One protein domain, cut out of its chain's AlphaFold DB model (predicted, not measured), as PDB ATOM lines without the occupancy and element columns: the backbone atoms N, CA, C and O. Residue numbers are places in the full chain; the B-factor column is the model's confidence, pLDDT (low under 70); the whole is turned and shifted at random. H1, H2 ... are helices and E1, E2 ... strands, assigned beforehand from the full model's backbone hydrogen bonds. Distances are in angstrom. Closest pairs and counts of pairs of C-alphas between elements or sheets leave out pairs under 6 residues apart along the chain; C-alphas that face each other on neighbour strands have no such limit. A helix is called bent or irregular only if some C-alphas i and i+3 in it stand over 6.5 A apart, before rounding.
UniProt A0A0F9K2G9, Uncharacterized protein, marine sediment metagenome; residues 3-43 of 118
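AT A GLANCE: This is residues 3 to 43 of the 118 residues of an uncharacterized protein of marine sediment metagenome (UniProt A0A0F9K2G9). With little regular structure, this is a small sheet of three short strands with a long loop, residues 6 to 23, folding back on itself, and a short helix, H1, off the sheet. The 41 printed residues, 16 in named elements of mixed class, run E1, E2, H1, E3; the antiparallel sheet's order is E2, E1, E3. It is compact, with a radius of gyration of the C-alphas of 9.2 A and spans of 26 by 21 by 17 A.

IN THESE COORDINATES: Find C-alpha 3 at (-12.376, 6.575, -6.676), where E1, residues 3 to 5, begins its 6.2 A. E2, residues 24 to 27, covers 10.1 A. H1, residues 30 to 35, covers 9.9 A and is irregular: C-alphas 31 and 34 are 7.3 A apart. E3, residues 41 to 43, runs 6.1 A to (-17.626, 8.355, -8.229).

HOW THE PARTS SIT: E1 and E2 form an antiparallel hairpin; look for N 3 and O 26, 2.9 A apart, within hydrogen-bond range. E1 and E3 are antiparallel, with N 4 and O 41 at 2.8 A. E2, H1 and E3 make a split strand-helix-strand unit, two strands running the same way with E1 between them, its crossover right-handed. H1, apart from E1, has 0 of 2 O i to N i+4 pairs within range, but 2 of 3 O i to N i+3.

THE WHOLE: The farthest C-alphas, Gly 21 and Glu 31, are 26.3 A apart. The printed part has no cut, the E1 to E2 link is long, and pLDDT is under 70 at residue 22.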
ATOM      1  N   VAL A   3     -12.149   8.014  -6.848       85.94
ATOM      2  CA  VAL A   3     -12.376   6.575  -6.676       85.94
ATOM      3  C   VAL A   3     -12.665   6.265  -5.215       85.94
ATOM      4  O   VAL A   3     -11.836   6.508  -4.339       85.94
ATOM      5  N   LYS A   4     -13.821   5.659  -4.947       87.50
ATOM      6  CA  LYS A   4     -14.157   5.106  -3.636       87.50
ATOM      7  C   LYS A   4     -13.576   3.705  -3.504       87.50
ATOM      8  O   LYS A   4     -13.999   2.766  -4.184       87.50
ATOM      9  N   LEU A   5     -12.623   3.553  -2.593       87.94
ATOM     10  CA  LEU A   5     -12.071   2.260  -2.216       87.94
ATOM     11  C   LEU A   5     -12.829   1.701  -1.011       87.94
ATOM     12  O   LEU A   5     -12.947   2.366   0.013       87.94
ATOM     13  N   VAL A   6     -13.295   0.455  -1.115       85.38
ATOM     14  CA  VAL A   6     -13.988  -0.264  -0.023       85.38
ATOM     15  C   VAL A   6     -13.017  -1.090   0.837       85.38
ATOM     16  O   VAL A   6     -13.342  -1.492   1.949       85.38
ATOM     17  N   ARG A   7     -11.794  -1.337   0.352       85.81
ATOM     18  CA  ARG A   7     -10.762  -2.116   1.050       85.81
ATOM     19  C   ARG A   7      -9.383  -1.507   0.862       85.81
ATOM     20  O   ARG A   7      -9.143  -0.810  -0.120       85.81
ATOM     21  N   ASN A   8      -8.475  -1.847   1.778       89.44
ATOM     22  CA  ASN A   8      -7.057  -1.532   1.641       89.44
ATOM     23  C   ASN A   8      -6.539  -1.994   0.276       89.44
ATOM     24  O   ASN A   8      -6.780  -3.135  -0.127       89.44
ATOM     25  N   TRP A   9      -5.801  -1.127  -0.400       88.88
ATOM     26  CA  TRP A   9      -5.274  -1.397  -1.729       88.88
ATOM     27  C   TRP A   9      -3.844  -0.877  -1.848       88.88
ATOM     28  O   TRP A   9      -3.485   0.129  -1.240       88.88
ATOM     29  N   PHE A  10      -3.016  -1.591  -2.605       89.69
ATOM     30  CA  PHE A  10      -1.681  -1.135  -2.966       89.69
ATOM     31  C   PHE A  10      -1.747  -0.546  -4.361       89.69
ATOM     32  O   PHE A  10      -2.146  -1.229  -5.302       89.69
ATOM     33  N   ASN A  11      -1.366   0.719  -4.485       88.44
ATOM     34  CA  ASN A  11      -1.366   1.372  -5.779       88.44
ATOM     35  C   ASN A  11      -0.210   0.850  -6.663       88.44
ATOM     36  O   ASN A  11       0.734   0.229  -6.164       88.44
ATOM     37  N   PRO A  12      -0.225   1.145  -7.976       87.44
ATOM     38  CA  PRO A  12       0.832   0.726  -8.900       87.44
ATOM     39  C   PRO A  12       2.224   1.288  -8.577       87.44
ATOM     40  O   PRO A  12       3.214   0.800  -9.111       87.44
ATOM     41  N   LYS A  13       2.304   2.311  -7.718       87.06
ATOM     42  CA  LYS A  13       3.555   2.905  -7.221       87.06
ATOM     43  C   LYS A  13       4.063   2.237  -5.929       87.06
ATOM     44  O   LYS A  13       5.082   2.653  -5.397       87.06
ATOM     45  N   GLY A  14       3.368   1.220  -5.414       86.94
ATOM     46  CA  GLY A  14       3.749   0.478  -4.207       86.94
ATOM     47  C   GLY A  14       3.306   1.110  -2.880       86.94
ATOM     48  O   GLY A  14       3.602   0.567  -1.817       86.94
ATOM     49  N   HIS A  15       2.563   2.218  -2.897       87.44
ATOM     50  CA  HIS A  15       2.012   2.823  -1.685       87.44
ATOM     51  C   HIS A  15       0.710   2.143  -1.262       87.44
ATOM     52  O   HIS A  15      -0.193   1.897  -2.067       87.44
ATOM     53  N   ARG A  16       0.594   1.885   0.043       86.25
ATOM     54  CA  ARG A  16      -0.608   1.311   0.644       86.25
ATOM     55  C   ARG A  16      -1.630   2.400   0.953       86.25
ATOM     56  O   ARG A  16      -1.424   3.204   1.858       86.25
ATOM     57  N   MET A  17      -2.765   2.347   0.274       86.62
ATOM     58  CA  MET A  17      -3.937   3.171   0.553       86.62
ATOM     59  C   MET A  17      -4.787   2.464   1.611       86.62
ATOM     60  O   MET A  17      -5.244   1.334   1.407       86.62
ATOM     61  N   ARG A  18      -4.919   3.089   2.785       85.81
ATOM     62  CA  ARG A  18      -5.657   2.528   3.922       85.81
ATOM     63  C   ARG A  18      -7.079   3.060   3.934       85.81
ATOM     64  O   ARG A  18      -7.277   4.246   4.143       85.81
ATOM     65  N   VAL A  19      -8.042   2.166   3.782       85.19
ATOM     66  CA  VAL A  19      -9.460   2.514   3.854       85.19
ATOM     67  C   VAL A  19      -9.932   2.409   5.297       85.19
ATOM     68  O   VAL A  19      -9.680   1.401   5.961       85.19
ATOM     69  N   THR A  20     -10.637   3.433   5.770       78.12
ATOM     70  CA  THR A  20     -11.281   3.457   7.089       78.12
ATOM     71  C   THR A  20     -12.801   3.460   6.942       78.12
ATOM     72  O   THR A  20     -13.346   4.122   6.062       78.12
ATOM     73  N   GLY A  21     -13.509   2.732   7.811       76.38
ATOM     74  CA  GLY A  21     -14.976   2.715   7.821       76.38
ATOM     75  C   GLY A  21     -15.601   2.057   6.582       76.38
ATOM     76  O   GLY A  21     -15.183   0.981   6.165       76.38
ATOM     77  N   LYS A  22     -16.637   2.689   6.010       68.81
ATOM     78  CA  LYS A  22     -17.457   2.150   4.899       68.81
ATOM     79  C   LYS A  22     -16.893   2.441   3.494       68.81
ATOM     80  O   LYS A  22     -17.573   2.206   2.494       68.81
ATOM     81  N   GLY A  23     -15.667   2.949   3.410       77.50
ATOM     82  CA  GLY A  23     -14.982   3.271   2.162       77.50
ATOM     83  C   GLY A  23     -14.457   4.700   2.158       77.50
ATOM     84  O   GLY A  23     -15.124   5.591   2.665       77.50
ATOM     85  N   THR A  24     -13.280   4.900   1.574       79.94
ATOM     86  CA  THR A  24     -12.600   6.202   1.510       79.94
ATOM     87  C   THR A  24     -12.473   6.613   0.050       79.94
ATOM     88  O   THR A  24     -12.098   5.792  -0.795       79.94
ATOM     89  N   VAL A  25     -12.819   7.862  -0.251       84.06
ATOM     90  CA  VAL A  25     -12.685   8.428  -1.596       84.06
ATOM     91  C   VAL A  25     -11.283   9.003  -1.749       84.06
ATOM     92  O   VAL A  25     -10.810   9.750  -0.899       84.06
ATOM     93  N   TYR A  26     -10.614   8.637  -2.835       83.75
ATOM     94  CA  TYR A  26      -9.299   9.152  -3.188       83.75
ATOM     95  C   TYR A  26      -9.335   9.788  -4.563       83.75
ATOM     96  O   TYR A  26      -9.985   9.268  -5.471       83.75
ATOM     97  N   ASP A  27      -8.581  10.870  -4.717       86.50
ATOM     98  CA  ASP A  27      -8.255  11.392  -6.034       86.50
ATOM     99  C   ASP A  27      -7.096  10.580  -6.626       86.50
ATOM    100  O   ASP A  27      -6.068  10.356  -5.976       86.50
ATOM    101  N   MET A  28      -7.296  10.058  -7.831       85.06
ATOM    102  CA  MET A  28      -6.366   9.168  -8.512       85.06
ATOM    103  C   MET A  28      -6.169   9.593  -9.968       85.06
ATOM    104  O   MET A  28      -7.117  10.055 -10.607       85.06
ATOM    105  N   PRO A  29      -4.966   9.387 -10.531       86.75
ATOM    106  CA  PRO A  29      -4.727   9.608 -11.949       86.75
ATOM    107  C   PRO A  29      -5.493   8.582 -12.788       86.75
ATOM    108  O   PRO A  29      -5.545   7.400 -12.440       86.75
ATOM    109  N   ASP A  30      -6.033   9.020 -13.923       84.69
ATOM    110  CA  ASP A  30      -6.861   8.189 -14.808       84.69
ATOM    111  C   ASP A  30      -6.102   6.970 -15.366       84.69
ATOM    112  O   ASP A  30      -6.700   5.933 -15.642       84.69
ATOM    113  N   GLU A  31      -4.768   7.035 -15.419       87.50
ATOM    114  CA  GLU A  31      -3.876   5.915 -15.765       87.50
ATOM    115  C   GLU A  31      -4.060   4.677 -14.871       87.50
ATOM    116  O   GLU A  31      -3.644   3.569 -15.218       87.50
ATOM    117  N   TRP A  32      -4.615   4.849 -13.669       86.50
ATOM    118  CA  TRP A  32      -4.816   3.754 -12.723       86.50
ATOM    119  C   TRP A  32      -6.161   3.064 -12.881       86.50
ATOM    120  O   TRP A  32      -6.355   2.043 -12.227       86.50
ATOM    121  N   LYS A  33      -7.046   3.555 -13.756       81.50
ATOM    122  CA  LYS A  33      -8.397   3.020 -13.972       81.50
ATOM    123  C   LYS A  33      -8.406   1.508 -14.209       81.50
ATOM    124  O   LYS A  33      -9.176   0.806 -13.563       81.50
ATOM    125  N   ASP A  34      -7.476   1.005 -15.018       85.62
ATOM    126  CA  ASP A  34      -7.364  -0.429 -15.336       85.62
ATOM    127  C   ASP A  34      -6.664  -1.258 -14.248       85.62
ATOM    128  O   ASP A  34      -6.696  -2.487 -14.263       85.62
ATOM    129  N   LYS A  35      -6.004  -0.594 -13.293       86.94
ATOM    130  CA  LYS A  35      -5.268  -1.226 -12.186       86.94
ATOM    131  C   LYS A  35      -6.039  -1.176 -10.870       86.94
ATOM    132  O   LYS A  35      -5.553  -1.701  -9.864       86.94
ATOM    133  N   LEU A  36      -7.210  -0.539 -10.858       85.88
ATOM    134  CA  LEU A  36      -8.056  -0.444  -9.681       85.88
ATOM    135  C   LEU A  36      -8.484  -1.841  -9.208       85.88
ATOM    136  O   LEU A  36      -8.684  -2.755 -10.011       85.88
ATOM    137  N   PRO A  37      -8.658  -2.033  -7.892       85.69
ATOM    138  CA  PRO A  37      -9.219  -3.273  -7.397       85.69
ATOM    139  C   PRO A  37     -10.662  -3.387  -7.896       85.69
ATOM    140  O   PRO A  37     -11.384  -2.399  -7.925       85.69
ATOM    141  N   SER A  38     -11.132  -4.604  -8.175       82.88
ATOM    142  CA  SER A  38     -12.503  -4.868  -8.660       82.88
ATOM    143  C   SER A  38     -13.636  -4.331  -7.772       82.88
ATOM    144  O   SER A  38     -14.790  -4.287  -8.175       82.88
ATOM    145  N   THR A  39     -13.312  -3.954  -6.539       80.50
ATOM    146  CA  THR A  39     -14.224  -3.391  -5.537       80.50
ATOM    147  C   THR A  39     -14.245  -1.862  -5.538       80.50
ATOM    148  O   THR A  39     -14.898  -1.271  -4.683       80.50
ATOM    149  N   ALA A  40     -13.433  -1.218  -6.375       82.88
ATOM    150  CA  ALA A  40     -13.383   0.229  -6.492       82.88
ATOM    151  C   ALA A  40     -14.588   0.731  -7.286       82.88
ATOM    152  O   ALA A  40     -14.933   0.166  -8.323       82.88
ATOM    153  N   VAL A  41     -15.199   1.809  -6.806       83.50
ATOM    154  CA  VAL A  41     -16.299   2.486  -7.497       83.50
ATOM    155  C   VAL A  41     -15.801   3.865  -7.901       83.50
ATOM    156  O   VAL A  41     -15.365   4.634  -7.045       83.50
ATOM    157  N   ILE A  42     -15.820   4.162  -9.199       82.50
ATOM    158  CA  ILE A  42     -15.539   5.512  -9.698       82.50
ATOM    159  C   ILE A  42     -16.763   6.357  -9.364       82.50
ATOM    160  O   ILE A  42     -17.885   5.960  -9.680       82.50
ATOM    161  N   VAL A  43     -16.550   7.468  -8.671       78.94
ATOM    162  CA  VAL A  43     -17.626   8.355  -8.229       78.94
ATOM    163  C   VAL A  43     -17.507   9.676  -8.984       78.94
ATOM    164  O   VAL A  43     -16.395  10.159  -9.194       78.94
TER     165      VAL A  43